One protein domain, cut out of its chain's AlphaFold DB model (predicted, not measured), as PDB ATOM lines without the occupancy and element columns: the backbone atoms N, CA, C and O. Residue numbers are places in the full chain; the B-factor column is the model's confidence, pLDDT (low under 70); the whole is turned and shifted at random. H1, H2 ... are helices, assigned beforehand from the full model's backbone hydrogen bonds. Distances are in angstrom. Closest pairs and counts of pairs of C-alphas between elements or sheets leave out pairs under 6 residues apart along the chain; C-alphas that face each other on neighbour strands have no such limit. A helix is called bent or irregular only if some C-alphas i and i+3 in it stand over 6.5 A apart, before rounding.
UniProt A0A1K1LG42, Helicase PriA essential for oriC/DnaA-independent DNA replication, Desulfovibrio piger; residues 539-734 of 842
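This is residues 539 to 734 of the 842 residues of the protein "Helicase PriA essential for oriC/DnaA-independent DNA replication" of Desulfovibrio piger (UniProt A0A1K1LG42). Long helices run up and down side by side in an elongated bundle, with H2 and H4 together at its core, H1 and H3 along one side, and H8, H5 and H6 along the other. The helices are staggered along the long axis; short H7 sits at one end, where the chain turns from H6 into H8. The 196 printed residues include eight named helices, H1 to H8 in order, and no named strand: the class is all helix. The whole is compact, with a radius of gyration of the C-alphas of 17.8 A, and spans 59 by 35 by 23 A.

H1, residues 542 to 560, begins with C-alpha 542 at (-27.921, -61.421, -31.936) and is 26.9 A long. H2, residues 567 to 596, is the longest helix by residues and measures 43.2 A. H3, residues 612 to 631, is 28.5 A long, and H4, residues 639 to 667, 41.6 A, with C-alpha 639 at (-11.567, -51.325, -49.655). H5 holds residues 675 to 687, H6 residues 690 to 699, and H7 residues 703 to 706. H8, residues 708 to 732, is 36.2 A long and ends with C-alpha 732 at (-27.588, -40.581, -42.495). H8 has a kink of 34 degrees near residue 726 and is only just irregular: C-alphas 723 and 726 are 6.6 A apart.

H2 is the hub, touching five helices. It touches H4 the same way at a shallow tilt of 18 degrees, the closest C-alphas being those of Thr 589 and Leu 653, 4.7 A apart. H1 and H2 form a helical hairpin, with Gln 548 and Phe 584 closest, their C-alphas 5.7 A apart. With residues 622 to 630 alone, H3 touches H1; the closest C-alphas, of Val 626 and Gly 549, are 6.4 A apart. H8 touches H4 opposite ways at a shallow tilt of 31 degrees, the closest C-alphas being those of Phe 720 and Lys 655, 4.8 A apart. Past its kink, H8 touches H2 with residues 727 to 731 alone; the C-alphas of Arg 731 and Thr 579, the closest, are 5.1 A apart. H5 touches H2 with residues 682 to 686 alone, Leu 685 and Ala 586 being closest, with their C-alphas 5.9 A apart. H5 and H6 form a hairpin, with the C-alphas of Cys 684 and Ala 692 closest at 5.4 A. H7 and H8 touch only at the corner, the closest C-alphas being those of Trp 705 and Gly 711, 4.8 A apart. H1 and H8 are apart. Every O i to N i+4 pair is within hydrogen-bond range in H1, H2, H3, H4 and H6, against 8 of 9 in H5 and 19 of 21 in H8; H7 is too short for such a pair.

The two C-alphas farthest apart, those of Arg 565 and Ala 670, are 60.2 A from each other. The printed part has no cut. The link from H2 to H3, residues 597 to 611, is long. Mean pLDDT of the printed part is 84.6; it is under 70 at residues 562 to 566, 605 to 607, 668 to 675 and 688 to 690.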
ATOM      1  N   LEU A 539     -28.178 -63.016 -26.375       86.81
ATOM      2  CA  LEU A 539     -28.012 -61.586 -26.616       86.81
ATOM      3  C   LEU A 539     -29.213 -61.036 -27.424       86.81
ATOM      4  O   LEU A 539     -29.476 -61.569 -28.503       86.81
ATOM      5  N   PRO A 540     -29.905 -59.964 -26.982       82.81
ATOM      6  CA  PRO A 540     -31.045 -59.391 -27.714       82.81
ATOM      7  C   PRO A 540     -30.706 -58.963 -29.149       82.81
ATOM      8  O   PRO A 540     -31.501 -59.151 -30.064       82.81
ATOM      9  N   GLN A 541     -29.493 -58.443 -29.356       85.75
ATOM     10  CA  GLN A 541     -29.019 -57.950 -30.651       85.75
ATOM     11  C   GLN A 541     -28.569 -59.064 -31.604       85.75
ATOM     12  O   GLN A 541     -28.188 -58.748 -32.732       85.75
ATOM     13  N   ALA A 542     -28.552 -60.336 -31.182       84.75
ATOM     14  CA  ALA A 542     -27.921 -61.421 -31.936       84.75
ATOM     15  C   ALA A 542     -28.408 -61.482 -33.390       84.75
ATOM     16  O   ALA A 542     -27.597 -61.381 -34.307       84.75
ATOM     17  N   ASP A 543     -29.723 -61.528 -33.612       80.00
ATOM     18  CA  ASP A 543     -30.300 -61.635 -34.959       80.00
ATOM     19  C   ASP A 543     -29.980 -60.419 -35.834       80.00
ATOM     20  O   ASP A 543     -29.723 -60.547 -37.032       80.00
ATOM     21  N   SER A 544     -29.928 -59.231 -35.227       82.25
ATOM     22  CA  SER A 544     -29.538 -58.003 -35.916       82.25
ATOM     23  C   SER A 544     -28.084 -58.035 -36.367       82.25
ATOM     24  O   SER A 544     -27.782 -57.731 -37.519       82.25
ATOM     25  N   LEU A 545     -27.183 -58.423 -35.462       88.12
ATOM     26  CA  LEU A 545     -25.749 -58.482 -35.724       88.12
ATOM     27  C   LEU A 545     -25.425 -59.534 -36.780       88.12
ATOM     28  O   LEU A 545     -24.607 -59.270 -37.659       88.12
ATOM     29  N   ILE A 546     -26.111 -60.678 -36.738       84.75
ATOM     30  CA  ILE A 546     -26.024 -61.719 -37.766       84.75
ATOM     31  C   ILE A 546     -26.466 -61.152 -39.109       84.75
ATOM     32  O   ILE A 546     -25.694 -61.150 -40.064       84.75
ATOM     33  N   SER A 547     -27.678 -60.607 -39.180       82.81
ATOM     34  CA  SER A 547     -28.243 -60.060 -40.414       82.81
ATOM     35  C   SER A 547     -27.357 -58.986 -41.046       82.81
ATOM     36  O   SER A 547     -27.051 -59.037 -42.240       82.81
ATOM     37  N   GLN A 548     -26.884 -58.040 -40.234       87.94
ATOM     38  CA  GLN A 548     -26.007 -56.957 -40.668       87.94
ATOM     39  C   GLN A 548     -24.621 -57.479 -41.081       87.94
ATOM     40  O   GLN A 548     -24.092 -57.042 -42.103       87.94
ATOM     41  N   GLY A 549     -24.048 -58.438 -40.346       89.44
ATOM     42  CA  GLY A 549     -22.780 -59.083 -40.695       89.44
ATOM     43  C   GLY A 549     -22.853 -59.838 -42.027       89.44
ATOM     44  O   GLY A 549     -21.997 -59.653 -42.897       89.44
ATOM     45  N   LEU A 550     -23.915 -60.621 -42.239       85.00
ATOM     46  CA  LEU A 550     -24.161 -61.329 -43.500       85.00
ATOM     47  C   LEU A 550     -24.442 -60.344 -44.647       85.00
ATOM     48  O   LEU A 550     -23.942 -60.535 -45.756       85.00
ATOM     49  N   GLN A 551     -25.149 -59.236 -44.385       85.50
ATOM     50  CA  GLN A 551     -25.349 -58.163 -45.365       85.50
ATOM     51  C   GLN A 551     -24.018 -57.530 -45.793       85.50
ATOM     52  O   GLN A 551     -23.788 -57.334 -46.989       85.50
ATOM     53  N   ILE A 552     -23.129 -57.228 -44.842       90.69
ATOM     54  CA  ILE A 552     -21.782 -56.718 -45.132       90.69
ATOM     55  C   ILE A 552     -21.009 -57.729 -45.980       90.69
ATOM     56  O   ILE A 552     -20.414 -57.347 -46.988       90.69
ATOM     57  N   SER A 553     -21.075 -59.012 -45.621       88.00
ATOM     58  CA  SER A 553     -20.451 -60.097 -46.378       88.00
ATOM     59  C   SER A 553     -20.953 -60.170 -47.826       88.00
ATOM     60  O   SER A 553     -20.145 -60.184 -48.756       88.00
ATOM     61  N   ARG A 554     -22.274 -60.099 -48.049       82.81
ATOM     62  CA  ARG A 554     -22.881 -60.041 -49.392       82.81
ATOM     63  C   ARG A 554     -22.403 -58.841 -50.199       82.81
ATOM     64  O   ARG A 554     -22.033 -58.988 -51.363       82.81
ATOM     65  N   LEU A 555     -22.424 -57.650 -49.600       85.38
ATOM     66  CA  LEU A 555     -22.009 -56.415 -50.267       85.38
ATOM     67  C   LEU A 555     -20.521 -56.456 -50.630       85.38
ATOM     68  O   LEU A 555     -20.159 -56.110 -51.755       85.38
ATOM     69  N   ALA A 556     -19.674 -56.942 -49.721       88.00
ATOM     70  CA  ALA A 556     -18.256 -57.153 -49.981       88.00
ATOM     71  C   ALA A 556     -18.044 -58.166 -51.117       88.00
ATOM     72  O   ALA A 556     -17.299 -57.889 -52.055       88.00
ATOM     73  N   LEU A 557     -18.749 -59.301 -51.097       82.12
ATOM     74  CA  LEU A 557     -18.671 -60.301 -52.161       82.12
ATOM     75  C   LEU A 557     -19.079 -59.709 -53.517       82.12
ATOM     76  O   LEU A 557     -18.338 -59.842 -54.487       82.12
ATOM     77  N   ARG A 558     -20.194 -58.971 -53.570       79.94
ATOM     78  CA  ARG A 558     -20.687 -58.310 -54.788       79.94
ATOM     79  C   ARG A 558     -19.687 -57.299 -55.360       79.94
ATOM     80  O   ARG A 558     -19.581 -57.167 -56.581       79.94
ATOM     81  N   LEU A 559     -18.958 -56.585 -54.503       82.75
ATOM     82  CA  LEU A 559     -17.909 -55.649 -54.917       82.75
ATOM     83  C   LEU A 559     -16.676 -56.379 -55.482       82.75
ATOM     84  O   LEU A 559     -16.159 -55.960 -56.517       82.75
ATOM     85  N   ARG A 560     -16.269 -57.512 -54.887       78.56
ATOM     86  CA  ARG A 560     -15.148 -58.360 -55.364       78.56
ATOM     87  C   ARG A 560     -15.433 -59.020 -56.712       78.56
ATOM     88  O   ARG A 560     -14.556 -59.132 -57.577       78.56
ATOM     89  N   THR A 561     -16.678 -59.441 -56.918       71.00
ATOM     90  CA  THR A 561     -17.113 -60.141 -58.132       71.00
ATOM     91  C   THR A 561     -17.428 -59.213 -59.307       71.00
ATOM     92  O   THR A 561     -17.948 -59.668 -60.317       71.00
ATOM     93  N   GLY A 562     -17.126 -57.910 -59.215       62.41
ATOM     94  CA  GLY A 562     -17.382 -56.961 -60.307       62.41
ATOM     95  C   GLY A 562     -18.868 -56.667 -60.544       62.41
ATOM     96  O   GLY A 562     -19.251 -56.318 -61.659       62.41
ATOM     97  N   GLY A 563     -19.699 -56.806 -59.503       55.41
ATOM     98  CA  GLY A 563     -21.159 -56.819 -59.593       55.41
ATOM     99  C   GLY A 563     -21.831 -55.573 -60.186       55.41
ATOM    100  O   GLY A 563     -23.000 -55.673 -60.557       55.41
ATOM    101  N   PRO A 564     -21.171 -54.405 -60.279       53.66
ATOM    102  CA  PRO A 564     -21.616 -53.409 -61.252       53.66
ATOM    103  C   PRO A 564     -20.508 -53.002 -62.226       53.66
ATOM    104  O   PRO A 564     -19.483 -52.411 -61.853       53.66
ATOM    105  N   ARG A 565     -20.740 -53.321 -63.507       56.19
ATOM    106  CA  ARG A 565     -19.905 -52.900 -64.645       56.19
ATOM    107  C   ARG A 565     -19.899 -51.375 -64.791       56.19
ATOM    108  O   ARG A 565     -18.892 -50.803 -65.196       56.19
ATOM    109  N   GLU A 566     -20.987 -50.731 -64.376       62.03
ATOM    110  CA  GLU A 566     -21.151 -49.282 -64.386       62.03
ATOM    111  C   GLU A 566     -20.579 -48.624 -63.118       62.03
ATOM    112  O   GLU A 566     -20.809 -49.102 -62.000       62.03
ATOM    113  N   PRO A 567     -19.854 -47.502 -63.267       71.00
ATOM    114  CA  PRO A 567     -19.214 -46.817 -62.148       71.00
ATOM    115  C   PRO A 567     -20.224 -46.293 -61.116       71.00
ATOM    116  O   PRO A 567     -19.932 -46.300 -59.922       71.00
ATOM    117  N   GLU A 568     -21.424 -45.897 -61.547       71.56
ATOM    118  CA  GLU A 568     -22.474 -45.352 -60.675       71.56
ATOM    119  C   GLU A 568     -23.029 -46.405 -59.713       71.56
ATOM    120  O   GLU A 568     -23.062 -46.199 -58.497       71.56
ATOM    121  N   HIS A 569     -23.379 -47.581 -60.234       74.12
ATOM    122  CA  HIS A 569     -23.839 -48.703 -59.425       74.12
ATOM    123  C   HIS A 569     -22.749 -49.221 -58.471       74.12
ATOM    124  O   HIS A 569     -23.048 -49.652 -57.355       74.12
ATOM    125  N   ARG A 570     -21.469 -49.145 -58.865       76.62
ATOM    126  CA  ARG A 570     -20.341 -49.475 -57.975       76.62
ATOM    127  C   ARG A 570     -20.223 -48.478 -56.837       76.62
ATOM    128  O   ARG A 570     -20.109 -48.889 -55.686       76.62
ATOM    129  N   GLN A 571     -20.304 -47.187 -57.141       81.25
ATOM    130  CA  GLN A 571     -20.282 -46.148 -56.120       81.25
ATOM    131  C   GLN A 571     -21.447 -46.312 -55.136       81.25
ATOM    132  O   GLN A 571     -21.249 -46.188 -53.929       81.25
ATOM    133  N   GLN A 572     -22.635 -46.663 -55.635       80.81
ATOM    134  CA  GLN A 572     -23.788 -46.968 -54.794       80.81
ATOM    135  C   GLN A 572     -23.522 -48.150 -53.852       80.81
ATOM    136  O   GLN A 572     -23.737 -48.012 -52.650       80.81
ATOM    137  N   ALA A 573     -23.014 -49.274 -54.363       83.12
ATOM    138  CA  ALA A 573     -22.703 -50.445 -53.541       83.12
ATOM    139  C   ALA A 573     -21.641 -50.140 -52.464       83.12
ATOM    140  O   ALA A 573     -21.746 -50.620 -51.338       83.12
ATOM    141  N   VAL A 574     -20.654 -49.289 -52.770       88.19
ATOM    142  CA  VAL A 574     -19.653 -48.823 -51.790       88.19
ATOM    143  C   VAL A 574     -20.291 -47.948 -50.706       88.19
ATOM    144  O   VAL A 574     -19.979 -48.104 -49.523       88.19
ATOM    145  N   THR A 575     -21.207 -47.047 -51.069       87.62
ATOM    146  CA  THR A 575     -21.960 -46.249 -50.089       87.62
ATOM    147  C   THR A 575     -22.846 -47.136 -49.213       87.62
ATOM    148  O   THR A 575     -22.853 -46.978 -47.992       87.62
ATOM    149  N   GLU A 576     -23.547 -48.106 -49.799       87.50
ATOM    150  CA  GLU A 576     -24.368 -49.070 -49.061       87.50
ATOM    151  C   GLU A 576     -23.521 -49.921 -48.105       87.50
ATOM    152  O   GLU A 576     -23.905 -50.086 -46.943       87.50
ATOM    153  N   LEU A 577     -22.337 -50.375 -48.535       91.06
ATOM    154  CA  LEU A 577     -21.379 -51.073 -47.675       91.06
ATOM    155  C   LEU A 577     -20.978 -50.198 -46.484       91.06
ATOM    156  O   LEU A 577     -21.121 -50.629 -45.341       91.06
ATOM    157  N   ARG A 578     -20.555 -48.950 -46.729       93.12
ATOM    158  CA  ARG A 578     -20.190 -47.995 -45.670       93.12
ATOM    159  C   ARG A 578     -21.317 -47.820 -44.652       93.12
ATOM    160  O   ARG A 578     -21.076 -47.874 -43.449       93.12
ATOM    161  N   THR A 579     -22.547 -47.620 -45.127       90.81
ATOM    162  CA  THR A 579     -23.708 -47.431 -44.243       90.81
ATOM    163  C   THR A 579     -24.044 -48.696 -43.451       90.81
ATOM    164  O   THR A 579     -24.439 -48.606 -42.292       90.81
ATOM    165  N   SER A 580     -23.854 -49.881 -44.036       91.50
ATOM    166  CA  SER A 580     -24.104 -51.164 -43.369       91.50
ATOM    167  C   SER A 580     -23.052 -51.457 -42.302       91.50
ATOM    168  O   SER A 580     -23.421 -51.840 -41.196       91.50
ATOM    169  N   VAL A 581     -21.775 -51.161 -42.572       94.50
ATOM    170  CA  VAL A 581     -20.700 -51.208 -41.566       94.50
ATOM    171  C   VAL A 581     -20.997 -50.251 -40.412       94.50
ATOM    172  O   VAL A 581     -20.892 -50.641 -39.254       94.50
ATOM    173  N   ALA A 582     -21.438 -49.024 -40.697       92.19
ATOM    174  CA  ALA A 582     -21.777 -48.055 -39.656       92.19
ATOM    175  C   ALA A 582     -22.931 -48.533 -38.749       92.19
ATOM    176  O   ALA A 582     -22.847 -48.401 -37.529       92.19
ATOM    177  N   ARG A 583     -23.990 -49.119 -39.327       90.69
ATOM    178  CA  ARG A 583     -25.114 -49.702 -38.567       90.69
ATOM    179  C   ARG A 583     -24.676 -50.896 -37.721       90.69
ATOM    180  O   ARG A 583     -24.938 -50.908 -36.522       90.69
ATOM    181  N   PHE A 584     -23.935 -51.824 -38.326       93.50
ATOM    182  CA  PHE A 584     -23.350 -52.971 -37.635       93.50
ATOM    183  C   PHE A 584     -22.496 -52.540 -36.441       93.50
ATOM    184  O   PHE A 584     -22.703 -53.022 -35.334       93.50
ATOM    185  N   MET A 585     -21.586 -51.581 -36.628       95.69
ATOM    186  CA  MET A 585     -20.693 -51.130 -35.558       95.69
ATOM    187  C   MET A 585     -21.427 -50.364 -34.456       95.69
ATOM    188  O   MET A 585     -21.067 -50.506 -33.288       95.69
ATOM    189  N   ALA A 586     -22.473 -49.598 -34.780       92.06
ATOM    190  CA  ALA A 586     -23.316 -48.964 -33.767       92.06
ATOM    191  C   ALA A 586     -24.035 -50.014 -32.901       92.06
ATOM    192  O   ALA A 586     -24.010 -49.929 -31.675       92.06
ATOM    193  N   ASN A 587     -24.607 -51.038 -33.532       91.44
ATOM    194  CA  ASN A 587     -25.324 -52.102 -32.840       91.44
ATOM    195  C   ASN A 587     -24.387 -53.029 -32.043       91.44
ATOM    196  O   ASN A 587     -24.679 -53.399 -30.908       91.44
ATOM    197  N   LEU A 588     -23.205 -53.328 -32.591       94.88
ATOM    198  CA  LEU A 588     -22.142 -54.063 -31.903       94.88
ATOM    199  C   LEU A 588     -21.662 -53.288 -30.669       94.88
ATOM    200  O   LEU A 588     -21.448 -53.875 -29.610       94.88
ATOM    201  N   THR A 589     -21.529 -51.961 -30.790       95.44
ATOM    202  CA  THR A 589     -21.172 -51.083 -29.669       95.44
ATOM    203  C   THR A 589     -22.248 -51.104 -28.593       95.44
ATOM    204  O   THR A 589     -21.908 -51.241 -27.422       95.44
ATOM    205  N   LEU A 590     -23.527 -51.026 -28.972       91.88
ATOM    206  CA  LEU A 590     -24.641 -51.110 -28.029       91.88
ATOM    207  C   LEU A 590     -24.613 -52.438 -27.265       91.88
ATOM    208  O   LEU A 590     -24.587 -52.432 -26.037       91.88
ATOM    209  N   ALA A 591     -24.524 -53.562 -27.979       92.25
ATOM    210  CA  ALA A 591     -24.406 -54.879 -27.363       92.25
ATOM    211  C   ALA A 591     -23.202 -54.952 -26.410       92.25
ATOM    212  O   ALA A 591     -23.328 -55.416 -25.275       92.25
ATOM    213  N   ARG A 592     -22.039 -54.425 -26.821       94.12
ATOM    214  CA  ARG A 592     -20.852 -54.400 -25.962       94.12
ATOM    215  C   ARG A 592     -21.086 -53.567 -24.706       94.12
ATOM    216  O   ARG A 592     -20.803 -54.056 -23.617       94.12
ATOM    217  N   MET A 593     -21.637 -52.360 -24.828       92.19
ATOM    218  CA  MET A 593     -21.970 -51.507 -23.684       92.19
ATOM    219  C   MET A 593     -22.872 -52.232 -22.682       92.19
ATOM    220  O   MET A 593     -22.581 -52.203 -21.493       92.19
ATOM    221  N   GLN A 594     -23.908 -52.931 -23.152       88.75
ATOM    222  CA  GLN A 594     -24.837 -53.670 -22.289       88.75
ATOM    223  C   GLN A 594     -24.186 -54.856 -21.577       88.75
ATOM    224  O   GLN A 594     -24.461 -55.104 -20.405       88.75
ATOM    225  N   THR A 595     -23.280 -55.569 -22.255       89.31
ATOM    226  CA  THR A 595     -22.526 -56.668 -21.627       89.31
ATOM    227  C   THR A 595     -21.508 -56.189 -20.586       89.31
ATOM    228  O   THR A 595     -21.083 -56.979 -19.742       89.31
ATOM    229  N   GLU A 596     -21.078 -54.925 -20.639       88.62
ATOM    230  CA  GLU A 596     -20.179 -54.323 -19.641       88.62
ATOM    231  C   GLU A 596     -20.937 -53.588 -18.533       88.62
ATOM    232  O   GLU A 596     -20.493 -53.573 -17.388       88.62
ATOM    233  N   ASN A 597     -22.080 -52.992 -18.862       87.25
ATOM    234  CA  ASN A 597     -22.947 -52.289 -17.934       87.25
ATOM    235  C   ASN A 597     -24.426 -52.585 -18.261       87.25
ATOM    236  O   ASN A 597     -24.999 -51.943 -19.145       87.25
ATOM    237  N   PRO A 598     -25.077 -53.491 -17.507       80.38
ATOM    238  CA  PRO A 598     -26.476 -53.865 -17.727       80.38
ATOM    239  C   PRO A 598     -27.483 -52.715 -17.583       80.38
ATOM    240  O   PRO A 598     -28.614 -52.837 -18.036       80.38
ATOM    241  N   THR A 599     -27.096 -51.594 -16.962       79.38
ATOM    242  CA  THR A 599     -27.975 -50.418 -16.811       79.38
ATOM    243  C   THR A 599     -28.100 -49.580 -18.083       79.38
ATOM    244  O   THR A 599     -28.889 -48.636 -18.133       79.38
ATOM    245  N   VAL A 600     -27.361 -49.924 -19.137       82.69
ATOM    246  CA  VAL A 600     -27.557 -49.372 -20.478       82.69
ATOM    247  C   VAL A 600     -28.796 -50.045 -21.090       82.69
ATOM    248  O   VAL A 600     -28.724 -51.153 -21.617       82.69
ATOM    249  N   HIS A 601     -29.962 -49.408 -20.989       73.81
ATOM    250  CA  HIS A 601     -31.226 -49.990 -21.459       73.81
ATOM    251  C   HIS A 601     -31.432 -49.705 -22.952       73.81
ATOM    252  O   HIS A 601     -31.417 -48.553 -23.374       73.81
ATOM    253  N   SER A 602     -31.625 -50.761 -23.742       76.06
ATOM    254  CA  SER A 602     -31.931 -50.691 -25.178       76.06
ATOM    255  C   SER A 602     -33.442 -50.686 -25.399       76.06
ATOM    256  O   SER A 602     -34.201 -51.177 -24.565       76.06
ATOM    257  N   ALA A 603     -33.880 -50.189 -26.555       73.25
ATOM    258  CA  ALA A 603     -35.245 -50.376 -27.035       73.25
ATOM    259  C   ALA A 603     -35.604 -51.849 -27.313       73.25
ATOM    260  O   ALA A 603     -36.783 -52.165 -27.498       73.25
ATOM    261  N   GLN A 604     -34.607 -52.737 -27.397       74.69
ATOM    262  CA  GLN A 604     -34.789 -54.169 -27.614       74.69
ATOM    263  C   GLN A 604     -35.258 -54.896 -26.340       74.69
ATOM    264  O   GLN A 604     -34.986 -54.440 -25.229       74.69
ATOM    265  N   PRO A 605     -35.948 -56.046 -26.473       69.69
ATOM    266  CA  PRO A 605     -36.432 -56.812 -25.327       69.69
ATOM    267  C   PRO A 605     -35.304 -57.257 -24.385       69.69
ATOM    268  O   PRO A 605     -34.250 -57.707 -24.835       69.69
ATOM    269  N   GLU A 606     -35.545 -57.204 -23.073       68.56
ATOM    270  CA  GLU A 606     -34.595 -57.710 -22.076       68.56
ATOM    271  C   GLU A 606     -34.331 -59.214 -22.248       68.56
ATOM    272  O   GLU A 606     -35.251 -60.036 -22.319       68.56
ATOM    273  N   ALA A 607     -33.053 -59.595 -22.237       67.19
ATOM    274  CA  ALA A 607     -32.640 -60.991 -22.287       67.19
ATOM    275  C   ALA A 607     -32.697 -61.655 -20.908       67.19
ATOM    276  O   ALA A 607     -31.864 -61.411 -20.032       67.19
ATOM    277  N   ARG A 608     -33.636 -62.590 -20.725       70.19
ATOM    278  CA  ARG A 608     -33.654 -63.464 -19.543       70.19
ATOM    279  C   ARG A 608     -32.548 -64.523 -19.629       70.19
ATOM    280  O   ARG A 608     -32.622 -65.440 -20.453       70.19
ATOM    281  N   GLY A 609     -31.583 -64.445 -18.712       76.31
ATOM    282  CA  GLY A 609     -30.491 -65.417 -18.595       76.31
ATOM    283  C   GLY A 609     -29.365 -65.201 -19.608       76.31
ATOM    284  O   GLY A 609     -28.872 -66.178 -20.161       76.31
ATOM    285  N   LEU A 610     -29.008 -63.939 -19.867       84.56
ATOM    286  CA  LEU A 610     -27.860 -63.555 -20.692       84.56
ATOM    287  C   LEU A 610     -26.559 -64.156 -20.129       84.56
ATOM    288  O   LEU A 610     -26.188 -63.871 -18.989       84.56
ATOM    289  N   ASP A 611     -25.846 -64.935 -20.940       89.00
ATOM    290  CA  ASP A 611     -24.467 -65.340 -20.651       89.00
ATOM    291  C   ASP A 611     -23.520 -64.219 -21.096       89.00
ATOM    292  O   ASP A 611     -23.188 -64.082 -22.274       89.00
ATOM    293  N   THR A 612     -23.093 -63.384 -20.149       87.69
ATOM    294  CA  THR A 612     -22.243 -62.222 -20.439       87.69
ATOM    295  C   THR A 612     -20.852 -62.609 -20.938       87.69
ATOM    296  O   THR A 612     -20.274 -61.871 -21.736       87.69
ATOM    297  N   SER A 613     -20.318 -63.758 -20.513       88.56
ATOM    298  CA  SER A 613     -19.019 -64.263 -20.967       88.56
ATOM    299  C   SER A 613     -19.106 -64.715 -22.421       88.56
ATOM    300  O   SER A 613     -18.365 -64.212 -23.268       88.56
ATOM    301  N   GLY A 614     -20.061 -65.602 -22.721       88.06
ATOM    302  CA  GLY A 614     -20.298 -66.090 -24.079       88.06
ATOM    303  C   GLY A 614     -20.680 -64.970 -25.048       88.06
ATOM    304  O   GLY A 614     -20.203 -64.946 -26.182       88.06
ATOM    305  N   ALA A 615     -21.465 -63.984 -24.597       90.12
ATOM    306  CA  ALA A 615     -21.812 -62.818 -25.406       90.12
ATOM    307  C   ALA A 615     -20.580 -61.972 -25.762       90.12
ATOM    308  O   ALA A 615     -20.422 -61.595 -26.919       90.12
ATOM    309  N   ARG A 616     -19.679 -61.692 -24.807       92.06
ATOM    310  CA  ARG A 616     -18.447 -60.924 -25.078       92.06
ATOM    311  C   ARG A 616     -17.558 -61.625 -26.094       92.06
ATOM    312  O   ARG A 616     -17.112 -60.988 -27.043       92.06
ATOM    313  N   GLU A 617     -17.345 -62.923 -25.910       90.75
ATOM    314  CA  GLU A 617     -16.535 -63.716 -26.829       90.75
ATOM    315  C   GLU A 617     -17.167 -63.779 -28.227       90.75
ATOM    316  O   GLU A 617     -16.494 -63.505 -29.221       90.75
ATOM    317  N   GLY A 618     -18.476 -64.031 -28.320       90.94
ATOM    318  CA  GLY A 618     -19.200 -64.022 -29.592       90.94
ATOM    319  C   GLY A 618     -19.150 -62.664 -30.305       90.94
ATOM    320  O   GLY A 618     -18.965 -62.622 -31.521       90.94
ATOM    321  N   LEU A 619     -19.242 -61.548 -29.568       95.00
ATOM    322  CA  LEU A 619     -19.121 -60.196 -30.130       95.00
ATOM    323  C   LEU A 619     -17.719 -59.956 -30.702       95.00
ATOM    324  O   LEU A 619     -17.585 -59.377 -31.783       95.00
ATOM    325  N   ASP A 620     -16.677 -60.423 -30.011       94.69
ATOM    326  CA  ASP A 620     -15.293 -60.283 -30.459       94.69
ATOM    327  C   ASP A 620     -15.014 -61.128 -31.714       94.69
ATOM    328  O   ASP A 620     -14.337 -60.647 -32.627       94.69
ATOM    329  N   LEU A 621     -15.574 -62.339 -31.809       93.25
ATOM    330  CA  LEU A 621     -15.463 -63.196 -32.997       93.25
ATOM    331  C   LEU A 621     -16.272 -62.657 -34.180       93.25
ATOM    332  O   LEU A 621     -15.783 -62.656 -35.311       93.25
ATOM    333  N   MET A 622     -17.473 -62.128 -33.932       92.75
ATOM    334  CA  MET A 622     -18.291 -61.467 -34.950       92.75
ATOM    335  C   MET A 622     -17.559 -60.247 -35.535       92.75
ATOM    336  O   MET A 622     -17.450 -60.103 -36.754       92.75
ATOM    337  N   ARG A 623     -16.979 -59.405 -34.668       95.81
ATOM    338  CA  ARG A 623     -16.141 -58.261 -35.060       95.81
ATOM    339  C   ARG A 623     -14.963 -58.696 -35.935       95.81
ATOM    340  O   ARG A 623     -14.768 -58.122 -37.003       95.81
ATOM    341  N   GLN A 624     -14.199 -59.696 -35.491       94.25
ATOM    342  CA  GLN A 624     -13.033 -60.213 -36.221       94.25
ATOM    343  C   GLN A 624     -13.426 -60.760 -37.594       94.25
ATOM    344  O   GLN A 624     -12.768 -60.468 -38.587       94.25
ATOM    345  N   SER A 625     -14.531 -61.498 -37.672       91.12
ATOM    346  CA  SER A 625     -15.023 -62.072 -38.929       91.12
ATOM    347  C   SER A 625     -15.357 -60.985 -39.953       91.12
ATOM    348  O   SER A 625     -14.917 -61.056 -41.100       91.12
ATOM    349  N   VAL A 626     -16.072 -59.936 -39.533       93.06
ATOM    350  CA  VAL A 626     -16.401 -58.793 -40.400       93.06
ATOM    351  C   VAL A 626     -15.152 -58.001 -40.793       93.06
ATOM    352  O   VAL A 626     -15.006 -57.641 -41.958       93.06
ATOM    353  N   GLU A 627     -14.225 -57.766 -39.864       94.19
ATOM    354  CA  GLU A 627     -12.937 -57.118 -40.152       94.19
ATOM    355  C   GLU A 627     -12.175 -57.858 -41.261       94.19
ATOM    356  O   GLU A 627     -11.794 -57.248 -42.261       94.19
ATOM    357  N   ARG A 628     -12.076 -59.190 -41.169       90.75
ATOM    358  CA  ARG A 628     -11.417 -60.026 -42.184       90.75
ATOM    359  C   ARG A 628     -12.095 -59.966 -43.551       90.75
ATOM    360  O   ARG A 628     -11.407 -59.949 -44.572       90.75
ATOM    361  N   ILE A 629     -13.426 -59.912 -43.589       90.44
ATOM    362  CA  ILE A 629     -14.181 -59.751 -44.842       90.44
ATOM    363  C   ILE A 629     -13.813 -58.431 -45.524       90.44
ATOM    364  O   ILE A 629     -13.584 -58.403 -46.734       90.44
ATOM    365  N   LEU A 630     -13.759 -57.343 -44.753       92.19
ATOM    366  CA  LEU A 630     -13.497 -56.003 -45.274       92.19
ATOM    367  C   LEU A 630     -12.027 -55.795 -45.658       92.19
ATOM    368  O   LEU A 630     -11.751 -55.108 -46.641       92.19
ATOM    369  N   ASP A 631     -11.088 -56.411 -44.939       89.19
ATOM    370  CA  ASP A 631      -9.661 -56.384 -45.282       89.19
ATOM    371  C   ASP A 631      -9.364 -57.088 -46.611       89.19
ATOM    372  O   ASP A 631      -8.452 -56.689 -47.334       89.19
ATOM    373  N   GLY A 632     -10.172 -58.089 -46.973       84.25
ATOM    374  CA  GLY A 632     -10.082 -58.790 -48.253       84.25
ATOM    375  C   GLY A 632     -10.515 -57.971 -49.479       84.25
ATOM    376  O   GLY A 632     -10.408 -58.484 -50.596       84.25
ATOM    377  N   LEU A 633     -11.014 -56.739 -49.301       87.75
ATOM    378  CA  LEU A 633     -11.408 -55.840 -50.392       87.75
ATOM    379  C   LEU A 633     -10.223 -55.019 -50.911       87.75
ATOM    380  O   LEU A 633      -9.581 -54.264 -50.169       87.75
ATOM    381  N   ALA A 634      -9.997 -55.082 -52.223       84.75
ATOM    382  CA  ALA A 634      -9.009 -54.236 -52.881       84.75
ATOM    383  C   ALA A 634      -9.450 -52.759 -52.901       84.75
ATOM    384  O   ALA A 634     -10.635 -52.429 -52.839       84.75
ATOM    385  N   ASP A 635      -8.498 -51.837 -53.056       86.75
ATOM    386  CA  ASP A 635      -8.779 -50.391 -53.064       86.75
ATOM    387  C   ASP A 635      -9.764 -49.996 -54.168       86.75
ATOM    388  O   ASP A 635     -10.709 -49.243 -53.934       86.75
ATOM    389  N   GLN A 636      -9.592 -50.592 -55.347       79.38
ATOM    390  CA  GLN A 636     -10.475 -50.426 -56.504       79.38
ATOM    391  C   GLN A 636     -11.890 -51.007 -56.304       79.38
ATOM    392  O   GLN A 636     -12.807 -50.656 -57.044       79.38
ATOM    393  N   GLU A 637     -12.076 -51.875 -55.305       80.50
ATOM    394  CA  GLU A 637     -13.355 -52.498 -54.927       80.50
ATOM    395  C   GLU A 637     -14.048 -51.733 -53.784       80.50
ATOM    396  O   GLU A 637     -15.078 -52.166 -53.275       80.50
ATOM    397  N   GLY A 638     -13.500 -50.585 -53.365       83.81
ATOM    398  CA  GLY A 638     -14.011 -49.805 -52.236       83.81
ATOM    399  C   GLY A 638     -13.364 -50.143 -50.891       83.81
ATOM    400  O   GLY A 638     -13.820 -49.637 -49.863       83.81
ATOM    401  N   GLY A 639     -12.280 -50.928 -50.876       88.56
ATOM    402  CA  GLY A 639     -11.567 -51.325 -49.655       88.56
ATOM    403  C   GLY A 639     -11.104 -50.145 -48.793       88.56
ATOM    404  O   GLY A 639     -11.185 -50.206 -47.568       88.56
ATOM    405  N   VAL A 640     -10.710 -49.021 -49.405       92.06
ATOM    406  CA  VAL A 640     -10.335 -47.795 -48.670       92.06
ATOM    407  C   VAL A 640     -11.510 -47.258 -47.846       92.06
ATOM    408  O   VAL A 640     -11.342 -46.911 -46.677       92.06
ATOM    409  N   VAL A 641     -12.708 -47.218 -48.437       89.75
ATOM    410  CA  VAL A 641     -13.925 -46.729 -47.771       89.75
ATOM    411  C   VAL A 641     -14.367 -47.703 -46.684       89.75
ATOM    412  O   VAL A 641     -14.705 -47.272 -45.583       89.75
ATOM    413  N   ALA A 642     -14.321 -49.007 -46.969       92.31
ATOM    414  CA  ALA A 642     -14.645 -50.057 -46.011       92.31
ATOM    415  C   ALA A 642     -13.751 -49.994 -44.762       92.31
ATOM    416  O   ALA A 642     -14.260 -49.956 -43.642       92.31
ATOM    417  N   ARG A 643     -12.426 -49.896 -44.943       93.81
ATOM    418  CA  ARG A 643     -11.466 -49.800 -43.833       93.81
ATOM    419  C   ARG A 643     -11.587 -48.490 -43.057       93.81
ATOM    420  O   ARG A 643     -11.405 -48.496 -41.842       93.81
ATOM    421  N   ALA A 644     -11.919 -47.379 -43.717       94.19
ATOM    422  CA  ALA A 644     -12.206 -46.120 -43.028       94.19
ATOM    423  C   ALA A 644     -13.451 -46.242 -42.132       94.19
ATOM    424  O   ALA A 644     -13.382 -45.929 -40.946       94.19
ATOM    425  N   ALA A 645     -14.550 -46.785 -42.667       94.25
ATOM    426  CA  ALA A 645     -15.783 -47.007 -41.913       94.25
ATOM    427  C   ALA A 645     -15.579 -47.969 -40.732       94.25
ATOM    428  O   ALA A 645     -16.079 -47.724 -39.633       94.25
ATOM    429  N   LEU A 646     -14.808 -49.042 -40.942       95.69
ATOM    430  CA  LEU A 646     -14.450 -49.984 -39.887       95.69
ATOM    431  C   LEU A 646     -13.612 -49.307 -38.798       95.69
ATOM    432  O   LEU A 646     -13.891 -49.497 -37.620       95.69
ATOM    433  N   ARG A 647     -12.624 -48.482 -39.165       96.31
ATOM    434  CA  ARG A 647     -11.792 -47.747 -38.203       96.31
ATOM    435  C   ARG A 647     -12.618 -46.798 -37.335       96.31
ATOM    436  O   ARG A 647     -12.425 -46.777 -36.120       96.31
ATOM    437  N   ASP A 648     -13.540 -46.053 -37.942       95.62
ATOM    438  CA  ASP A 648     -14.464 -45.181 -37.210       95.62
ATOM    439  C   ASP A 648     -15.339 -46.000 -36.248       95.62
ATOM    440  O   ASP A 648     -15.482 -45.653 -35.075       95.62
ATOM    441  N   GLY A 649     -15.852 -47.143 -36.709       96.00
ATOM    442  CA  GLY A 649     -16.634 -48.063 -35.890       96.00
ATOM    443  C   GLY A 649     -15.848 -48.717 -34.748       96.00
ATOM    444  O   GLY A 649     -16.373 -48.847 -33.649       96.00
ATOM    445  N   LEU A 650     -14.591 -49.116 -34.965       97.25
ATOM    446  CA  LEU A 650     -13.734 -49.700 -33.924       97.25
ATOM    447  C   LEU A 650     -13.418 -48.670 -32.837       97.25
ATOM    448  O   LEU A 650     -13.442 -48.996 -31.651       97.25
ATOM    449  N   ARG A 651     -13.196 -47.411 -33.233       97.50
ATOM    450  CA  ARG A 651     -13.050 -46.300 -32.288       97.50
ATOM    451  C   ARG A 651     -14.333 -46.085 -31.485       97.50
ATOM    452  O   ARG A 651     -14.254 -45.887 -30.275       97.50
ATOM    453  N   LEU A 652     -15.500 -46.136 -32.132       97.38
ATOM    454  CA  LEU A 652     -16.793 -46.056 -31.450       97.38
ATOM    455  C   LEU A 652     -16.975 -47.201 -30.444       97.38
ATOM    456  O   LEU A 652     -17.364 -46.942 -29.309       97.38
ATOM    457  N   LEU A 653     -16.637 -48.434 -30.828       97.25
ATOM    458  CA  LEU A 653     -16.720 -49.611 -29.964       97.25
ATOM    459  C   LEU A 653     -15.861 -49.451 -28.704       97.25
ATOM    460  O   LEU A 653     -16.341 -49.675 -27.592       97.25
ATOM    461  N   GLU A 654     -14.606 -49.028 -28.872       97.12
ATOM    462  CA  GLU A 654     -13.676 -48.787 -27.768       97.12
ATOM    463  C   GLU A 654     -14.205 -47.700 -26.822       97.12
ATOM    464  O   GLU A 654     -14.365 -47.939 -25.624       97.12
ATOM    465  N   LYS A 655     -14.539 -46.516 -27.355       97.38
ATOM    466  CA  LYS A 655     -14.992 -45.385 -26.529       97.38
ATOM    467  C   LYS A 655     -16.359 -45.625 -25.912       97.38
ATOM    468  O   LYS A 655     -16.602 -45.197 -24.787       97.38
ATOM    469  N   GLY A 656     -17.224 -46.359 -26.601       95.44
ATOM    470  CA  GLY A 656     -18.506 -46.779 -26.069       95.44
ATOM    471  C   GLY A 656     -18.364 -47.714 -24.873       95.44
ATOM    472  O   GLY A 656     -18.983 -47.486 -23.834       95.44
ATOM    473  N   ARG A 657     -17.490 -48.720 -24.979       95.31
ATOM    474  CA  ARG A 657     -17.151 -49.613 -23.863       95.31
ATOM    475  C   ARG A 657     -16.634 -48.823 -22.659       95.31
ATOM    476  O   ARG A 657     -17.119 -49.016 -21.547       95.31
ATOM    477  N   ASP A 658     -15.684 -47.919 -22.886       95.56
ATOM    478  CA  ASP A 658     -15.083 -47.111 -21.822       95.56
ATOM    479  C   ASP A 658     -16.130 -46.202 -21.143       95.56
ATOM    480  O   ASP A 658     -16.168 -46.119 -19.914       95.56
ATOM    481  N   ALA A 659     -17.034 -45.588 -21.917       93.69
ATOM    482  CA  ALA A 659     -18.136 -44.776 -21.396       93.69
ATOM    483  C   ALA A 659     -19.130 -45.603 -20.561       93.69
ATOM    484  O   ALA A 659     -19.521 -45.176 -19.472       93.69
ATOM    485  N   ALA A 660     -19.501 -46.802 -21.021       91.94
ATOM    486  CA  ALA A 660     -20.400 -47.694 -20.289       91.94
ATOM    487  C   ALA A 660     -19.794 -48.162 -18.956       91.94
ATOM    488  O   ALA A 660     -20.474 -48.115 -17.928       91.94
ATOM    489  N   VAL A 661     -18.509 -48.540 -18.953       91.88
ATOM    490  CA  VAL A 661     -17.766 -48.915 -17.739       91.88
ATOM    491  C   VAL A 661     -17.668 -47.736 -16.773       91.88
ATOM    492  O   VAL A 661     -17.900 -47.900 -15.575       91.88
ATOM    493  N   ALA A 662     -17.354 -46.536 -17.272       90.06
ATOM    494  CA  ALA A 662     -17.281 -45.343 -16.438       90.06
ATOM    495  C   ALA A 662     -18.638 -45.011 -15.797       90.06
ATOM    496  O   ALA A 662     -18.686 -44.716 -14.605       90.06
ATOM    497  N   CYS A 663     -19.742 -45.144 -16.542       87.19
ATOM    498  CA  CYS A 663     -21.094 -44.980 -16.000       87.19
ATOM    499  C   CYS A 663     -21.439 -46.048 -14.953       87.19
ATOM    500  O   CYS A 663     -22.030 -45.721 -13.927       87.19
ATOM    501  N   GLY A 664     -21.034 -47.305 -15.164       85.06
ATOM    502  CA  GLY A 664     -21.242 -48.385 -14.191       85.06
ATOM    503  C   GLY A 664     -20.581 -48.079 -12.844       85.06
ATOM    504  O   GLY A 664     -21.222 -48.161 -11.801       85.06
ATOM    505  N   ARG A 665     -19.336 -47.584 -12.871       84.88
ATOM    506  CA  ARG A 665     -18.591 -47.185 -11.659       84.88
ATOM    507  C   ARG A 665     -19.243 -46.045 -10.876       84.88
ATOM    508  O   ARG A 665     -18.963 -45.899  -9.683       84.88
ATOM    509  N   LEU A 666     -20.023 -45.191 -11.542       81.00
ATOM    510  CA  LEU A 666     -20.787 -44.136 -10.876       81.00
ATOM    511  C   LEU A 666     -21.955 -44.745 -10.093       81.00
ATOM    512  O   LEU A 666     -22.074 -44.498  -8.893       81.00
ATOM    513  N   LEU A 667     -22.711 -45.634 -10.746       73.06
ATOM    514  CA  LEU A 667     -23.907 -46.287 -10.208       73.06
ATOM    515  C   LEU A 667     -23.638 -47.158  -8.977       73.06
ATOM    516  O   LEU A 667     -24.482 -47.203  -8.080       73.06
ATOM    517  N   ASP A 668     -22.444 -47.746  -8.876       67.00
ATOM    518  CA  ASP A 668     -21.985 -48.464  -7.678       67.00
ATOM    519  C   ASP A 668     -22.002 -47.588  -6.401       67.00
ATOM    520  O   ASP A 668     -21.952 -48.116  -5.291       67.00
ATOM    521  N   ASN A 669     -22.105 -46.252  -6.525       60.53
ATOM    522  CA  ASN A 669     -22.148 -45.301  -5.404       60.53
ATOM    523  C   ASN A 669     -23.553 -44.702  -5.121       60.53
ATOM    524  O   ASN A 669     -23.656 -43.716  -4.393       60.53
ATOM    525  N   ALA A 670     -24.628 -45.313  -5.641       51.09
ATOM    526  CA  ALA A 670     -26.035 -45.100  -5.255       51.09
ATOM    527  C   ALA A 670     -26.619 -43.667  -5.400       51.09
ATOM    528  O   ALA A 670     -27.072 -43.069  -4.421       51.09
ATOM    529  N   ILE A 671     -26.736 -43.131  -6.630       54.91
ATOM    530  CA  ILE A 671     -27.536 -41.914  -6.916       54.91
ATOM    531  C   ILE A 671     -28.455 -42.107  -8.142       54.91
ATOM    532  O   ILE A 671     -28.000 -42.389  -9.244       54.91
ATOM    533  N   HIS A 672     -29.761 -41.836  -7.991       57.34
ATOM    534  CA  HIS A 672     -30.802 -42.015  -9.032       57.34
ATOM    535  C   HIS A 672     -30.619 -41.170 -10.316       57.34
ATOM    536  O   HIS A 672     -31.232 -41.461 -11.336       57.34
ATOM    537  N   LYS A 673     -29.802 -40.105 -10.298       61.25
ATOM    538  CA  LYS A 673     -29.583 -39.236 -11.475       61.25
ATOM    539  C   LYS A 673     -28.598 -39.821 -12.496       61.25
ATOM    540  O   LYS A 673     -28.568 -39.347 -13.626       61.25
ATOM    541  N   GLU A 674     -27.786 -40.799 -12.105       68.44
ATOM    542  CA  GLU A 674     -26.739 -41.393 -12.952       68.44
ATOM    543  C   GLU A 674     -27.287 -42.516 -13.842       68.44
ATOM    544  O   GLU A 674     -26.744 -42.775 -14.913       68.44
ATOM    545  N   THR A 675     -28.429 -43.102 -13.467       69.19
ATOM    546  CA  THR A 675     -29.149 -44.111 -14.261       69.19
ATOM    547  C   THR A 675     -29.591 -43.541 -15.608       69.19
ATOM    548  O   THR A 675     -29.393 -44.169 -16.642       69.19
ATOM    549  N   HIS A 676     -30.056 -42.289 -15.621       74.81
ATOM    550  CA  HIS A 676     -30.438 -41.598 -16.853       74.81
ATOM    551  C   HIS A 676     -29.263 -41.345 -17.808       74.81
ATOM    552  O   HIS A 676     -29.470 -41.256 -19.013       74.81
ATOM    553  N   VAL A 677     -28.027 -41.250 -17.307       80.38
ATOM    554  CA  VAL A 677     -26.838 -41.078 -18.159       80.38
ATOM    555  C   VAL A 677     -26.536 -42.375 -18.913       80.38
ATOM    556  O   VAL A 677     -26.311 -42.336 -20.122       80.38
ATOM    557  N   ALA A 678     -26.604 -43.522 -18.231       79.12
ATOM    558  CA  ALA A 678     -26.435 -44.837 -18.853       79.12
ATOM    559  C   ALA A 678     -27.546 -45.151 -19.874       79.12
ATOM    560  O   ALA A 678     -27.257 -45.662 -20.954       79.12
ATOM    561  N   GLU A 679     -28.797 -44.786 -19.576       77.38
ATOM    562  CA  GLU A 679     -29.922 -44.897 -20.517       77.38
ATOM    563  C   GLU A 679     -29.687 -44.062 -21.786       77.38
ATOM    564  O   GLU A 679     -29.867 -44.544 -22.904       77.38
ATOM    565  N   GLN A 680     -29.228 -42.814 -21.642       82.31
ATOM    566  CA  GLN A 680     -29.013 -41.923 -22.785       82.31
ATOM    567  C   GLN A 680     -27.860 -42.355 -23.704       82.31
ATOM    568  O   GLN A 680     -27.878 -42.014 -24.890       82.31
ATOM    569  N   LEU A 681     -26.896 -43.151 -23.224       85.88
ATOM    570  CA  LEU A 681     -25.866 -43.749 -24.089       85.88
ATOM    571  C   LEU A 681     -26.476 -44.678 -25.147       85.88
ATOM    572  O   LEU A 681     -26.120 -44.581 -26.325       85.88
ATOM    573  N   ALA A 682     -27.422 -45.534 -24.749       84.38
ATOM    574  CA  ALA A 682     -28.126 -46.418 -25.676       84.38
ATOM    575  C   ALA A 682     -28.960 -45.620 -26.682       84.38
ATOM    576  O   ALA A 682     -28.885 -45.863 -27.888       84.38
ATOM    577  N   VAL A 683     -29.681 -44.601 -26.201       80.56
ATOM    578  CA  VAL A 683     -30.510 -43.732 -27.049       80.56
ATOM    579  C   VAL A 683     -29.669 -43.011 -28.108       80.56
ATOM    580  O   VAL A 683     -30.105 -42.892 -29.253       80.56
ATOM    581  N   CYS A 684     -28.444 -42.577 -27.784       84.81
ATOM    582  CA  CYS A 684     -27.535 -41.958 -28.757       84.81
ATOM    583  C   CYS A 684     -27.172 -42.910 -29.914       84.81
ATOM    584  O   CYS A 684     -27.112 -42.483 -31.074       84.81
ATOM    585  N   LEU A 685     -26.964 -44.199 -29.621       86.44
ATOM    586  CA  LEU A 685     -26.672 -45.220 -30.633       86.44
ATOM    587  C   LEU A 685     -27.911 -45.592 -31.445       86.44
ATOM    588  O   LEU A 685     -27.834 -45.663 -32.669       86.44
ATOM    589  N   GLU A 686     -29.058 -45.795 -30.807       79.62
ATOM    590  CA  GLU A 686     -30.267 -46.250 -31.497       79.62
ATOM    591  C   GLU A 686     -30.896 -45.136 -32.343       79.62
ATOM    592  O   GLU A 686     -31.172 -45.341 -33.529       79.62
ATOM    593  N   SER A 687     -31.054 -43.934 -31.775       71.75
ATOM    594  CA  SER A 687     -31.699 -42.804 -32.458       71.75
ATOM    595  C   SER A 687     -30.824 -42.192 -33.552       71.75
ATOM    596  O   SER A 687     -31.341 -41.675 -34.539       71.75
ATOM    597  N   GLY A 688     -29.497 -42.235 -33.402       66.75
ATOM    598  CA  GLY A 688     -28.577 -41.622 -34.360       66.75
ATOM    599  C   GLY A 688     -28.802 -40.117 -34.577       66.75
ATOM    600  O   GLY A 688     -28.437 -39.616 -35.637       66.75
ATOM    601  N   ARG A 689     -29.437 -39.420 -33.622       67.00
ATOM    602  CA  ARG A 689     -29.773 -37.992 -33.701       67.00
ATOM    603  C   ARG A 689     -28.833 -37.127 -32.851       67.00
ATOM    604  O   ARG A 689     -28.358 -37.553 -31.798       67.00
ATOM    605  N   ASP A 690     -28.670 -35.872 -33.270       67.69
ATOM    606  CA  ASP A 690     -27.925 -34.844 -32.525       67.69
ATOM    607  C   ASP A 690     -28.660 -34.368 -31.258       67.69
ATOM    608  O   ASP A 690     -28.031 -33.886 -30.314       67.69
ATOM    609  N   ASP A 691     -29.989 -34.509 -31.198       71.25
ATOM    610  CA  ASP A 691     -30.782 -34.100 -30.034       71.25
ATOM    611  C   ASP A 691     -30.535 -35.008 -28.819       71.25
ATOM    612  O   ASP A 691     -30.376 -34.495 -27.716       71.25
ATOM    613  N   ALA A 692     -30.386 -36.321 -29.018       75.69
ATOM    614  CA  ALA A 692     -29.999 -37.268 -27.972       75.69
ATOM    615  C   ALA A 692     -28.597 -36.964 -27.415       75.69
ATOM    616  O   ALA A 692     -28.395 -36.955 -26.201       75.69
ATOM    617  N   ALA A 693     -27.642 -36.631 -28.289       80.94
ATOM    618  CA  ALA A 693     -26.311 -36.193 -27.868       80.94
ATOM    619  C   ALA A 693     -26.375 -34.877 -27.074       80.94
ATOM    620  O   ALA A 693     -25.698 -34.723 -26.059       80.94
ATOM    621  N   THR A 694     -27.234 -33.945 -27.495       81.88
ATOM    622  CA  THR A 694     -27.463 -32.676 -26.790       81.88
ATOM    623  C   THR A 694     -28.109 -32.903 -25.420       81.88
ATOM    624  O   THR A 694     -27.688 -32.301 -24.432       81.88
ATOM    625  N   ALA A 695     -29.092 -33.801 -25.328       80.56
ATOM    626  CA  ALA A 695     -29.728 -34.181 -24.072       80.56
ATOM    627  C   ALA A 695     -28.723 -34.831 -23.112       80.56
ATOM    628  O   ALA A 695     -28.677 -34.473 -21.934       80.56
ATOM    629  N   LEU A 696     -27.867 -35.723 -23.622       84.69
ATOM    630  CA  LEU A 696     -26.787 -36.325 -22.850       84.69
ATOM    631  C   LEU A 696     -25.788 -35.267 -22.359       84.69
ATOM    632  O   LEU A 696     -25.447 -35.273 -21.180       84.69
ATOM    633  N   HIS A 697     -25.388 -34.309 -23.199       85.25
ATOM    634  CA  HIS A 697     -24.556 -33.183 -22.762       85.25
ATOM    635  C   HIS A 697     -25.221 -32.356 -21.653       85.25
ATOM    636  O   HIS A 697     -24.554 -32.034 -20.672       85.25
ATOM    637  N   GLY A 698     -26.528 -32.089 -21.751       83.75
ATOM    638  CA  GLY A 698     -27.289 -31.385 -20.714       83.75
ATOM    639  C   GLY A 698     -27.294 -32.112 -19.361       83.75
ATOM    640  O   GLY A 698     -27.238 -31.480 -18.307       83.75
ATOM    641  N   LEU A 699     -27.277 -33.451 -19.354       82.19
ATOM    642  CA  LEU A 699     -27.141 -34.241 -18.119       82.19
ATOM    643  C   LEU A 699     -25.744 -34.118 -17.477       82.19
ATOM    644  O   LEU A 699     -25.597 -34.317 -16.262       82.19
ATOM    645  N   LEU A 700     -24.733 -33.763 -18.278       83.88
ATOM    646  CA  LEU A 700     -23.324 -33.598 -17.895       83.88
ATOM    647  C   LEU A 700     -22.953 -32.146 -17.524       83.88
ATOM    648  O   LEU A 700     -21.767 -31.807 -17.398       83.88
ATOM    649  N   GLU A 701     -23.954 -31.284 -17.329       81.31
ATOM    650  CA  GLU A 701     -23.782 -29.907 -16.864       81.31
ATOM    651  C   GLU A 701     -23.660 -29.812 -15.330       81.31
ATOM    652  O   GLU A 701     -24.258 -30.584 -14.571       81.31
ATOM    653  N   GLY A 702     -22.866 -28.842 -14.863       80.38
ATOM    654  CA  GLY A 702     -22.653 -28.526 -13.445       80.38
ATOM    655  C   GLY A 702     -21.296 -28.961 -12.874       80.38
ATOM    656  O   GLY A 702     -20.678 -29.927 -13.324       80.38
ATOM    657  N   ASP A 703     -20.851 -28.258 -11.826       78.62
ATOM    658  CA  ASP A 703     -19.491 -28.341 -11.262       78.62
ATOM    659  C   ASP A 703     -19.066 -29.747 -10.822       78.62
ATOM    660  O   ASP A 703     -17.884 -30.090 -10.879       78.62
ATOM    661  N   ARG A 704     -20.017 -30.602 -10.430       80.50
ATOM    662  CA  ARG A 704     -19.740 -31.990 -10.025       80.50
ATOM    663  C   ARG A 704     -19.065 -32.814 -11.125       80.50
ATOM    664  O   ARG A 704     -18.238 -33.661 -10.820       80.50
ATOM    665  N   TRP A 705     -19.363 -32.532 -12.395       83.75
ATOM    666  CA  TRP A 705     -18.815 -33.255 -13.547       83.75
ATOM    667  C   TRP A 705     -17.405 -32.801 -13.937       83.75
ATOM    668  O   TRP A 705     -16.875 -33.231 -14.955       83.75
ATOM    669  N   THR A 706     -16.789 -31.919 -13.147       82.44
ATOM    670  CA  THR A 706     -15.423 -31.431 -13.383       82.44
ATOM    671  C   THR A 706     -14.383 -32.092 -12.477       82.44
ATOM    672  O   THR A 706     -13.196 -31.806 -12.608       82.44
ATOM    673  N   ARG A 707     -14.793 -32.966 -11.541       82.19
ATOM    674  CA  ARG A 707     -13.902 -33.537 -10.514       82.19
ATOM    675  C   ARG A 707     -14.127 -35.036 -10.316       82.19
ATOM    676  O   ARG A 707     -15.244 -35.529 -10.447       82.19
ATOM    677  N   GLY A 708     -13.060 -35.741  -9.934       85.75
ATOM    678  CA  GLY A 708     -13.103 -37.151  -9.528       85.75
ATOM    679  C   GLY A 708     -13.699 -38.087 -10.585       85.75
ATOM    680  O   GLY A 708     -13.572 -37.846 -11.785       85.75
ATOM    681  N   LYS A 709     -14.390 -39.140 -10.125       84.00
ATOM    682  CA  LYS A 709     -15.010 -40.169 -10.980       84.00
ATOM    683  C   LYS A 709     -16.015 -39.588 -11.988       84.00
ATOM    684  O   LYS A 709     -16.112 -40.079 -13.107       84.00
ATOM    685  N   HIS A 710     -16.737 -38.525 -11.622       86.75
ATOM    686  CA  HIS A 710     -17.668 -37.833 -12.520       86.75
ATOM    687  C   HIS A 710     -16.941 -37.119 -13.665       86.75
ATOM    688  O   HIS A 710     -17.407 -37.172 -14.798       86.75
ATOM    689  N   GLY A 711     -15.784 -36.504 -13.402       87.69
ATOM    690  CA  GLY A 711     -14.938 -35.915 -14.447       87.69
ATOM    691  C   GLY A 711     -14.395 -36.952 -15.432       87.69
ATOM    692  O   GLY A 711     -14.433 -36.732 -16.641       87.69
ATOM    693  N   GLU A 712     -13.963 -38.110 -14.929       89.12
ATOM    694  CA  GLU A 712     -13.524 -39.239 -15.763       89.12
ATOM    695  C   GLU A 712     -14.663 -39.780 -16.639       89.12
ATOM    696  O   GLU A 712     -14.479 -39.988 -17.839       89.12
ATOM    697  N   ALA A 713     -15.858 -39.955 -16.065       89.12
ATOM    698  CA  ALA A 713     -17.035 -40.402 -16.804       89.12
ATOM    699  C   ALA A 713     -17.461 -39.394 -17.875       89.12
ATOM    700  O   ALA A 713     -17.719 -39.791 -19.009       89.12
ATOM    701  N   LYS A 714     -17.465 -38.092 -17.562       91.50
ATOM    702  CA  LYS A 714     -17.738 -37.043 -18.550       91.50
ATOM    703  C   LYS A 714     -16.744 -37.095 -19.710       91.50
ATOM    704  O   LYS A 714     -17.170 -37.110 -20.858       91.50
ATOM    705  N   ALA A 715     -15.445 -37.201 -19.427       92.81
ATOM    706  CA  ALA A 715     -14.425 -37.296 -20.469       92.81
ATOM    707  C   ALA A 715     -14.608 -38.539 -21.361       92.81
ATOM    708  O   ALA A 715     -14.458 -38.454 -22.581       92.81
ATOM    709  N   ALA A 716     -14.968 -39.685 -20.772       94.19
ATOM    710  CA  ALA A 716     -15.265 -40.904 -21.521       94.19
ATOM    711  C   ALA A 716     -16.514 -40.751 -22.410       94.19
ATOM    712  O   ALA A 716     -16.496 -41.168 -23.568       94.19
ATOM    713  N   ILE A 717     -17.574 -40.111 -21.904       92.94
ATOM    714  CA  ILE A 717     -18.806 -39.853 -22.661       92.94
ATOM    715  C   ILE A 717     -18.564 -38.846 -23.794       92.94
ATOM    716  O   ILE A 717     -18.994 -39.088 -24.919       92.94
ATOM    717  N   ASP A 718     -17.821 -37.766 -23.547       93.88
ATOM    718  CA  ASP A 718     -17.460 -36.789 -24.581       93.88
ATOM    719  C   ASP A 718     -16.620 -37.451 -25.691       93.88
ATOM    720  O   ASP A 718     -16.842 -37.215 -26.883       93.88
ATOM    721  N   ALA A 719     -15.693 -38.346 -25.325       95.56
ATOM    722  CA  ALA A 719     -14.921 -39.133 -26.286       95.56
ATOM    723  C   ALA A 719     -15.798 -40.106 -27.096       95.56
ATOM    724  O   ALA A 719     -15.568 -40.280 -28.296       95.56
ATOM    725  N   PHE A 720     -16.803 -40.717 -26.463       95.75
ATOM    726  CA  PHE A 720     -17.806 -41.543 -27.132       95.75
ATOM    727  C   PHE A 720     -18.639 -40.728 -28.130       95.75
ATOM    728  O   PHE A 720     -18.735 -41.121 -29.290       95.75
ATOM    729  N   LEU A 721     -19.168 -39.567 -27.735       93.06
ATOM    730  CA  LEU A 721     -19.960 -38.698 -28.614       93.06
ATOM    731  C   LEU A 721     -19.144 -38.199 -29.814       93.06
ATOM    732  O   LEU A 721     -19.633 -38.182 -30.945       93.06
ATOM    733  N   ALA A 722     -17.867 -37.873 -29.600       93.69
ATOM    734  CA  ALA A 722     -16.955 -37.526 -30.685       93.69
ATOM    735  C   ALA A 722     -16.711 -38.702 -31.652       93.69
ATOM    736  O   ALA A 722     -16.627 -38.493 -32.862       93.69
ATOM    737  N   ALA A 723     -16.602 -39.932 -31.137       94.81
ATOM    738  CA  ALA A 723     -16.444 -41.139 -31.950       94.81
ATOM    739  C   ALA A 723     -17.746 -41.570 -32.656       94.81
ATOM    740  O   ALA A 723     -17.692 -42.226 -33.693       94.81
ATOM    741  N   LEU A 724     -18.907 -41.191 -32.121       92.69
ATOM    742  CA  LEU A 724     -20.223 -41.518 -32.667       92.69
ATOM    743  C   LEU A 724     -20.559 -40.706 -33.925       92.69
ATOM    744  O   LEU A 724     -21.179 -41.239 -34.848       92.69
ATOM    745  N   ARG A 725     -20.116 -39.446 -34.000       90.75
ATOM    746  CA  ARG A 725     -20.460 -38.524 -35.097       90.75
ATOM    747  C   ARG A 725     -20.139 -39.073 -36.505       90.75
ATOM    748  O   ARG A 725     -21.057 -39.110 -37.323       90.75
ATOM    749  N   PRO A 726     -18.929 -39.591 -36.814       90.19
ATOM    750  CA  PRO A 726     -18.634 -40.144 -38.146       90.19
ATOM    751  C   PRO A 726     -19.517 -41.346 -38.530       90.19
ATOM    752  O   PRO A 726     -19.855 -41.556 -39.703       90.19
ATOM    753  N   VAL A 727     -19.919 -42.145 -37.535       90.12
ATOM    754  CA  VAL A 727     -20.807 -43.301 -37.713       90.12
ATOM    755  C   VAL A 727     -22.242 -42.838 -37.978       90.12
ATOM    756  O   VAL A 727     -22.891 -43.360 -38.887       90.12
ATOM    757  N   GLN A 728     -22.726 -41.821 -37.260       86.88
ATOM    758  CA  GLN A 728     -24.036 -41.202 -37.497       86.88
ATOM    759  C   GLN A 728     -24.126 -40.554 -38.883       86.88
ATOM    760  O   GLN A 728     -25.075 -40.825 -39.620       86.88
ATOM    761  N   GLU A 729     -23.115 -39.786 -39.291       88.00
ATOM    762  CA  GLU A 729     -23.040 -39.197 -40.634       88.00
ATOM    763  C   GLU A 729     -23.118 -40.275 -41.723       88.00
ATOM    764  O   GLU A 729     -23.849 -40.137 -42.706       88.00
ATOM    765  N   SER A 730     -22.413 -41.394 -41.523       87.31
ATOM    766  CA  SER A 730     -22.445 -42.532 -42.444       87.31
ATOM    767  C   SER A 730     -23.823 -43.207 -42.480       87.31
ATOM    768  O   SER A 730     -24.288 -43.581 -43.555       87.31
ATOM    769  N   ARG A 731     -24.524 -43.328 -41.345       83.94
ATOM    770  CA  ARG A 731     -25.907 -43.843 -41.295       83.94
ATOM    771  C   ARG A 731     -26.900 -42.912 -41.993       83.94
ATOM    772  O   ARG A 731     -27.759 -43.398 -42.727       83.94
ATOM    773  N   GLY A 732     -26.750 -41.595 -41.840       79.75
ATOM    774  CA  GLY A 732     -27.588 -40.581 -42.495       79.75
ATOM    775  C   GLY A 732     -27.493 -40.576 -44.028       79.75
ATOM    776  O   GLY A 732     -28.366 -40.044 -44.718       79.75
ATOM    777  N   GLN A 733     -26.460 -41.213 -44.590       83.25
ATOM    778  CA  GLN A 733     -26.303 -41.422 -46.032       83.25
ATOM    779  C   GLN A 733     -27.084 -42.635 -46.566       83.25
ATOM    780  O   GLN A 733     -27.124 -42.835 -47.781       83.25
ATOM    781  N   SER A 734     -27.724 -43.428 -45.698       83.50
ATOM    782  CA  SER A 734     -28.498 -44.603 -46.107       83.50
ATOM    783  C   SER A 734     -29.688 -44.202 -46.978       83.50
ATOM    784  O   SER A 734     -30.627 -43.547 -46.521       83.50
TER     785      SER A 734